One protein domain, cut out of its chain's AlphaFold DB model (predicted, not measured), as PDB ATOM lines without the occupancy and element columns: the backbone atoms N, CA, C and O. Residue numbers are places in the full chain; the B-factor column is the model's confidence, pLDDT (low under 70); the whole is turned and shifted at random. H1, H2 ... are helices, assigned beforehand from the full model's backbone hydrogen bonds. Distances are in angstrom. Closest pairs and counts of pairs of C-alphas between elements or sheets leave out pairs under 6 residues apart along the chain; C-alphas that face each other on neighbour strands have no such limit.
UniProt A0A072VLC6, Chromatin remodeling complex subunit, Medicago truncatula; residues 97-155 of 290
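This is residues 97 to 155 of the 290 residues of the protein "Chromatin remodeling complex subunit" of Medicago truncatula (UniProt A0A072VLC6). The longest helix, H2, lies side by side with H1 as a hairpin; H3 folds back from H2, and H5 crosses H3. Short H4 touches no helix. The printed part has 59 residues with five named helices, H1 to H5 in chain order, and no named strand: all helix. It is compact, radius of gyration of the C-alphas 11.0 A, spanning 34 by 21 by 18 A.

H2, residues 114 to 124, measures 15.6 A between end C-alphas. H1, residues 97 to 104, measures 10.6 A from C-alpha 97 at (-113.269, 178.056, 89.247). H3 is residues 126 to 131, 10.2 A; H4, 136 to 140, 6.3 A; H5, 144 to 152, 12.1 A, ending at C-alpha 152 (-98.501, 173.005, 83.215).

H2 touches H1 at a shallow tilt of 6 degrees, opposite ways; closest C-alphas Val 119 and Leu 102, 6.5 A. H2 and H3, a hairpin, touch at a steep 42 degrees, closest C-alphas Thr 122 and Phe 129, 5.3 A. H5 touches H3 about perpendicular, 80 degrees, closest C-alphas Leu 147 and Ser 127, 5.0 A. H4 is close to but not clearly touching H1. H1, H2, H4 and H5 have every O i to N i+4 pair within hydrogen-bond range; H3 has 0 of 2, but 3 of 3 O i to N i+3.

The C-alphas farthest apart, His 109 and His 155, are 35.8 A apart. The printed part has no cut and no long link. Residues 108 to 112 and 152 to 155 have pLDDT under 70.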
ATOM      1  N   LEU A  97    -113.496 178.505  90.626       81.62
ATOM      2  CA  LEU A  97    -113.269 178.056  89.247       81.62
ATOM      3  C   LEU A  97    -113.786 176.630  89.019       81.62
ATOM      4  O   LEU A  97    -114.468 176.346  88.041       81.62
ATOM      5  N   HIS A  98    -113.506 175.729  89.962       84.81
ATOM      6  CA  HIS A  98    -113.973 174.349  89.889       84.81
ATOM      7  C   HIS A  98    -115.517 174.291  89.871       84.81
ATOM      8  O   HIS A  98    -116.105 173.614  89.032       84.81
ATOM      9  N   ASN A  99    -116.193 175.062  90.728       87.50
ATOM     10  CA  ASN A  99    -117.655 175.142  90.722       87.50
ATOM     11  C   ASN A  99    -118.223 175.772  89.442       87.50
ATOM     12  O   ASN A  99    -119.305 175.378  89.012       87.50
ATOM     13  N   GLU A 100    -117.543 176.756  88.855       87.56
ATOM     14  CA  GLU A 100    -117.946 177.358  87.579       87.56
ATOM     15  C   GLU A 100    -117.901 176.331  86.447       87.56
ATOM     16  O   GLU A 100    -118.902 176.156  85.752       87.56
ATOM     17  N   ILE A 101    -116.806 175.571  86.344       87.50
ATOM     18  CA  ILE A 101    -116.663 174.508  85.341       87.50
ATOM     19  C   ILE A 101    -117.710 173.415  85.571       87.50
ATOM     20  O   ILE A 101    -118.394 173.012  84.638       87.50
ATOM     21  N   LEU A 102    -117.917 172.956  86.810       88.75
ATOM     22  CA  LEU A 102    -118.932 171.931  87.092       88.75
ATOM     23  C   LEU A 102    -120.349 172.377  86.697       88.75
ATOM     24  O   LEU A 102    -121.138 171.557  86.232       88.75
ATOM     25  N   LYS A 103    -120.671 173.668  86.843       88.38
ATOM     26  CA  LYS A 103    -121.957 174.238  86.407       88.38
ATOM     27  C   LYS A 103    -122.064 174.382  84.889       88.38
ATOM     28  O   LYS A 103    -123.183 174.388  84.378       88.38
ATOM     29  N   SER A 104    -120.946 174.518  84.173       87.38
ATOM     30  CA  SER A 104    -120.947 174.632  82.713       87.38
ATOM     31  C   SER A 104    -121.104 173.285  82.001       87.38
ATOM     32  O   SER A 104    -121.478 173.272  80.829       87.38
ATOM     33  N   ILE A 105    -120.848 172.159  82.680       88.00
ATOM     34  CA  ILE A 105    -121.007 170.812  82.109       88.00
ATOM     35  C   ILE A 105    -122.486 170.554  81.800       88.00
ATOM     36  O   ILE A 105    -123.336 170.530  82.693       88.00
ATOM     37  N   LYS A 106    -122.805 170.308  80.526       81.19
ATOM     38  CA  LYS A 106    -124.187 170.056  80.093       81.19
ATOM     39  C   LYS A 106    -124.497 168.568  80.019       81.19
ATOM     40  O   LYS A 106    -123.704 167.763  79.529       81.19
ATOM     41  N   ARG A 107    -125.715 168.199  80.426       76.94
ATOM     42  CA  ARG A 107    -126.247 166.847  80.227       76.94
ATOM     43  C   ARG A 107    -126.684 166.701  78.768       76.94
ATOM     44  O   ARG A 107    -127.706 167.253  78.371       76.94
ATOM     45  N   SER A 108    -125.894 166.004  77.956       68.81
ATOM     46  CA  SER A 108    -126.256 165.706  76.569       68.81
ATOM     47  C   SER A 108    -127.107 164.435  76.493       68.81
ATOM     48  O   SER A 108    -126.926 163.494  77.265       68.81
ATOM     49  N   HIS A 109    -128.055 164.388  75.555       59.81
ATOM     50  CA  HIS A 109    -128.962 163.244  75.402       59.81
ATOM     51  C   HIS A 109    -128.308 162.014  74.739       59.81
ATOM     52  O   HIS A 109    -128.856 160.920  74.830       59.81
ATOM     53  N   ASN A 110    -127.138 162.167  74.102       56.56
ATOM     54  CA  ASN A 110    -126.576 161.144  73.207       56.56
ATOM     55  C   ASN A 110    -125.502 160.233  73.816       56.56
ATOM     56  O   ASN A 110    -125.036 159.326  73.138       56.56
ATOM     57  N   THR A 111    -125.109 160.402  75.077       63.50
ATOM     58  CA  THR A 111    -124.248 159.425  75.768       63.50
ATOM     59  C   THR A 111    -124.465 159.522  77.273       63.50
ATOM     60  O   THR A 111    -123.955 160.434  77.915       63.50
ATOM     61  N   ILE A 112    -125.184 158.546  77.843       67.94
ATOM     62  CA  ILE A 112    -125.482 158.430  79.289       67.94
ATOM     63  C   ILE A 112    -124.223 158.474  80.172       67.94
ATOM     64  O   ILE A 112    -124.353 158.663  81.365       67.94
ATOM     65  N   PHE A 113    -123.022 158.293  79.616       77.94
ATOM     66  CA  PHE A 113    -121.768 158.286  80.372       77.94
ATOM     67  C   PHE A 113    -120.904 159.536  80.175       77.94
ATOM     68  O   PHE A 113    -119.942 159.730  80.906       77.94
ATOM     69  N   ASN A 114    -121.190 160.381  79.180       83.31
ATOM     70  CA  ASN A 114    -120.294 161.492  78.847       83.31
ATOM     71  C   ASN A 114    -120.358 162.601  79.905       83.31
ATOM     72  O   ASN A 114    -119.321 163.090  80.349       83.31
ATOM     73  N   PHE A 115    -121.567 162.935  80.357       86.19
ATOM     74  CA  PHE A 115    -121.775 163.898  81.434       86.19
ATOM     75  C   PHE A 115    -121.078 163.448  82.727       86.19
ATOM     76  O   PHE A 115    -120.308 164.198  83.317       86.19
ATOM     77  N   GLU A 116    -121.292 162.198  83.126       85.81
ATOM     78  CA  GLU A 116    -120.750 161.585  84.334       85.81
ATOM     79  C   GLU A 116    -119.217 161.519  84.276       85.81
ATOM     80  O   GLU A 116    -118.559 161.883  85.248       85.81
ATOM     81  N   CYS A 117    -118.633 161.148  83.129       85.12
ATOM     82  CA  CYS A 117    -117.181 161.166  82.931       85.12
ATOM     83  C   CYS A 117    -116.592 162.579  83.028       85.12
ATOM     84  O   CYS A 117    -115.562 162.757  83.673       85.12
ATOM     85  N   LYS A 118    -117.239 163.588  82.426       87.56
ATOM     86  CA  LYS A 118    -116.803 164.992  82.531       87.56
ATOM     87  C   LYS A 118    -116.815 165.467  83.977       87.56
ATOM     88  O   LYS A 118    -115.842 166.053  84.435       87.56
ATOM     89  N   VAL A 119    -117.903 165.197  84.700       87.19
ATOM     90  CA  VAL A 119    -118.022 165.563  86.116       87.19
ATOM     91  C   VAL A 119    -116.939 164.871  86.940       87.19
ATOM     92  O   VAL A 119    -116.294 165.540  87.742       87.19
ATOM     93  N   ALA A 120    -116.700 163.575  86.724       85.44
ATOM     94  CA  ALA A 120    -115.674 162.820  87.441       85.44
ATOM     95  C   ALA A 120    -114.261 163.378  87.197       85.44
ATOM     96  O   ALA A 120    -113.561 163.703  88.153       85.44
ATOM     97  N   LEU A 121    -113.867 163.580  85.934       84.50
ATOM     98  CA  LEU A 121    -112.543 164.109  85.583       84.50
ATOM     99  C   LEU A 121    -112.319 165.518  86.138       84.50
ATOM    100  O   LEU A 121    -111.299 165.773  86.776       84.50
ATOM    101  N   THR A 122    -113.292 166.414  85.963       87.06
ATOM    102  CA  THR A 122    -113.219 167.773  86.515       87.06
ATOM    103  C   THR A 122    -113.126 167.746  88.041       87.06
ATOM    104  O   THR A 122    -112.345 168.509  88.604       87.06
ATOM    105  N   SER A 123    -113.858 166.830  88.694       84.38
ATOM    106  CA  SER A 123    -113.839 166.651  90.155       84.38
ATOM    107  C   SER A 123    -112.462 166.260  90.690       84.38
ATOM    108  O   SER A 123    -112.109 166.674  91.795       84.38
ATOM    109  N   VAL A 124    -111.684 165.496  89.916       81.88
ATOM    110  CA  VAL A 124    -110.292 165.164  90.246       81.88
ATOM    111  C   VAL A 124    -109.404 166.392  90.074       81.88
ATOM    112  O   VAL A 124    -108.688 166.772  91.000       81.88
ATOM    113  N   HIS A 125    -109.452 167.030  88.902       82.94
ATOM    114  CA  HIS A 125    -108.722 168.267  88.661       82.94
ATOM    115  C   HIS A 125    -109.351 169.088  87.523       82.94
ATOM    116  O   HIS A 125    -109.600 168.535  86.447       82.94
ATOM    117  N   PRO A 126    -109.527 170.418  87.681       86.00
ATOM    118  CA  PRO A 126    -110.148 171.263  86.661       86.00
ATOM    119  C   PRO A 126    -109.519 171.143  85.267       86.00
ATOM    120  O   PRO A 126    -110.247 171.092  84.279       86.00
ATOM    121  N   SER A 127    -108.186 171.046  85.168       84.94
ATOM    122  CA  SER A 127    -107.492 170.970  83.868       84.94
ATOM    123  C   SER A 127    -107.807 169.708  83.061       84.94
ATOM    124  O   SER A 127    -107.663 169.726  81.838       84.94
ATOM    125  N   LEU A 128    -108.294 168.635  83.698       85.25
ATOM    126  CA  LEU A 128    -108.703 167.408  83.002       85.25
ATOM    127  C   LEU A 128    -109.970 167.613  82.168       85.25
ATOM    128  O   LEU A 128    -110.250 166.835  81.256       85.25
ATOM    129  N   PHE A 129    -110.708 168.701  82.403       87.19
ATOM    130  CA  PHE A 129    -111.820 169.083  81.544       87.19
ATOM    131  C   PHE A 129    -111.376 169.365  80.098       87.19
ATOM    132  O   PHE A 129    -112.144 169.131  79.168       87.19
ATOM    133  N   LEU A 130    -110.118 169.784  79.887       85.00
ATOM    134  CA  LEU A 130    -109.542 169.984  78.550       85.00
ATOM    135  C   LEU A 130    -109.389 168.677  77.757       85.00
ATOM    136  O   LEU A 130    -109.356 168.710  76.530       85.00
ATOM    137  N   GLU A 131    -109.313 167.530  78.438       83.62
ATOM    138  CA  GLU A 131    -109.185 166.209  77.804       83.62
ATOM    139  C   GLU A 131    -110.542 165.623  77.389       83.62
ATOM    140  O   GLU A 131    -110.615 164.610  76.692       83.62
ATOM    141  N   CYS A 132    -111.637 166.261  77.804       85.25
ATOM    142  CA  CYS A 132    -112.984 165.811  77.502       85.25
ATOM    143  C   CYS A 132    -113.422 166.216  76.086       85.25
ATOM    144  O   CYS A 132    -113.016 167.238  75.535       85.25
ATOM    145  N   ALA A 133    -114.354 165.454  75.510       84.50
ATOM    146  CA  ALA A 133    -115.040 165.859  74.287       84.50
ATOM    147  C   ALA A 133    -116.037 166.999  74.588       84.50
ATOM    148  O   ALA A 133    -117.153 166.751  75.058       84.50
ATOM    149  N   LEU A 134    -115.619 168.246  74.347       84.25
ATOM    150  CA  LEU A 134    -116.388 169.459  74.654       84.25
ATOM    151  C   LEU A 134    -117.286 169.914  73.492       84.25
ATOM    152  O   LEU A 134    -116.863 169.880  72.333       84.25
ATOM    153  N   SER A 135    -118.492 170.396  73.808       85.00
ATOM    154  CA  SER A 135    -119.353 171.114  72.855       85.00
ATOM    155  C   SER A 135    -118.826 172.527  72.576       85.00
ATOM    156  O   SER A 135    -117.990 173.050  73.314       85.00
ATOM    157  N   GLU A 136    -119.313 173.174  71.515       83.06
ATOM    158  CA  GLU A 136    -118.889 174.539  71.172       83.06
ATOM    159  C   GLU A 136    -119.261 175.561  72.261       83.06
ATOM    160  O   GLU A 136    -118.497 176.484  72.532       83.06
ATOM    161  N   GLU A 137    -120.379 175.356  72.962       81.00
ATOM    162  CA  GLU A 137    -120.780 176.196  74.096       81.00
ATOM    163  C   GLU A 137    -119.940 175.934  75.353       81.00
ATOM    164  O   GLU A 137    -119.673 176.853  76.120       81.00
ATOM    165  N   GLU A 138    -119.521 174.685  75.587       84.81
ATOM    166  CA  GLU A 138    -118.613 174.356  76.694       84.81
ATOM    167  C   GLU A 138    -117.224 174.956  76.451       84.81
ATOM    168  O   GLU A 138    -116.596 175.434  77.388       84.81
ATOM    169  N   LYS A 139    -116.759 174.988  75.195       83.62
ATOM    170  CA  LYS A 139    -115.488 175.622  74.816       83.62
ATOM    171  C   LYS A 139    -115.513 177.140  74.977       83.62
ATOM    172  O   LYS A 139    -114.472 177.704  75.293       83.62
ATOM    173  N   SER A 140    -116.650 177.794  74.726       82.00
ATOM    174  CA  SER A 140    -116.767 179.255  74.826       82.00
ATOM    175  C   SER A 140    -116.927 179.750  76.263       82.00
ATOM    176  O   SER A 140    -116.480 180.848  76.577       82.00
ATOM    177  N   ALA A 141    -117.506 178.934  77.146       78.94
ATOM    178  CA  ALA A 141    -117.570 179.209  78.582       78.94
ATOM    179  C   ALA A 141    -116.227 178.986  79.306       78.94
ATOM    180  O   ALA A 141    -116.114 179.289  80.492       78.94
ATOM    181  N   LEU A 142    -115.227 178.430  78.613       81.19
ATOM    182  CA  LEU A 142    -113.978 177.979  79.208       81.19
ATOM    183  C   LEU A 142    -112.847 178.986  79.010       81.19
ATOM    184  O   LEU A 142    -112.453 179.274  77.879       81.19
ATOM    185  N   ASP A 143    -112.234 179.420  80.109       84.12
ATOM    186  CA  ASP A 143    -110.929 180.074  80.045       84.12
ATOM    187  C   ASP A 143    -109.828 179.012  79.895       84.12
ATOM    188  O   ASP A 143    -109.305 178.456  80.866       84.12
ATOM    189  N   LYS A 144    -109.516 178.685  78.636       82.38
ATOM    190  CA  LYS A 144    -108.482 177.700  78.294       82.38
ATOM    191  C   LYS A 144    -107.107 178.098  78.815       82.38
ATOM    192  O   LYS A 144    -106.375 177.223  79.264       82.38
ATOM    193  N   ASP A 145    -106.772 179.383  78.798       83.44
ATOM    194  CA  ASP A 145    -105.453 179.860  79.215       83.44
ATOM    195  C   ASP A 145    -105.260 179.686  80.725       83.44
ATOM    196  O   ASP A 145    -104.179 179.307  81.179       83.44
ATOM    197  N   GLN A 146    -106.312 179.911  81.520       82.62
ATOM    198  CA  GLN A 146    -106.292 179.616  82.955       82.62
ATOM    199  C   GLN A 146    -106.133 178.116  83.235       82.62
ATOM    200  O   GLN A 146    -105.365 177.733  84.118       82.62
ATOM    201  N   LEU A 147    -106.812 177.252  82.480       82.00
ATOM    202  CA  LEU A 147    -106.731 175.799  82.671       82.00
ATOM    203  C   LEU A 147    -105.414 175.194  82.195       82.00
ATOM    204  O   LEU A 147    -104.915 174.273  82.839       82.00
ATOM    205  N   GLU A 148    -104.831 175.716  81.120       82.69
ATOM    206  CA  GLU A 148    -103.503 175.311  80.655       82.69
ATOM    207  C   GLU A 148    -102.411 175.734  81.642       82.69
ATOM    208  O   GLU A 148    -101.510 174.950  81.933       82.69
ATOM    209  N   LYS A 149    -102.526 176.914  82.267       82.31
ATOM    210  CA  LYS A 149    -101.633 177.302  83.376       82.31
ATOM    211  C   LYS A 149    -101.708 176.313  84.541       82.31
ATOM    212  O   LYS A 149    -100.672 175.897  85.050       82.31
ATOM    213  N   LEU A 150    -102.916 175.886  84.913       75.00
ATOM    214  CA  LEU A 150    -103.113 174.848  85.934       75.00
ATOM    215  C   LEU A 150    -102.594 173.472  85.482       75.00
ATOM    216  O   LEU A 150    -102.143 172.682  86.305       75.00
ATOM    217  N   ARG A 151    -102.657 173.162  84.180       75.12
ATOM    218  CA  ARG A 151    -102.163 171.901  83.606       75.12
ATOM    219  C   ARG A 151    -100.641 171.822  83.604       75.12
ATOM    220  O   ARG A 151    -100.113 170.745  83.850       75.12
ATOM    221  N   LEU A 152     -99.963 172.925  83.292       65.88
ATOM    222  CA  LEU A 152     -98.501 173.005  83.215       65.88
ATOM    223  C   LEU A 152     -97.839 172.960  84.597       65.88
ATOM    224  O   LEU A 152     -96.707 172.501  84.708       65.88
ATOM    225  N   ASN A 153     -98.581 173.330  85.644       60.50
ATOM    226  CA  ASN A 153     -98.136 173.312  87.035       60.50
ATOM    227  C   ASN A 153     -98.992 172.385  87.928       60.50
ATOM    228  O   ASN A 153     -99.448 172.808  88.991       60.50
ATOM    229  N   PRO A 154     -99.185 171.096  87.583       55.66
ATOM    230  CA  PRO A 154    -100.080 170.223  88.344       55.66
ATOM    231  C   PRO A 154     -99.533 169.930  89.755       55.66
ATOM    232  O   PRO A 154    -100.283 169.592  90.669       55.66
ATOM    233  N   HIS A 155     -98.214 170.074  89.944       50.25
ATOM    234  CA  HIS A 155     -97.500 169.794  91.192       50.25
ATOM    235  C   HIS A 155     -97.164 171.043  92.018       50.25
ATOM    236  O   HIS A 155     -96.933 170.925  93.227       50.25
TER     237      HIS A 155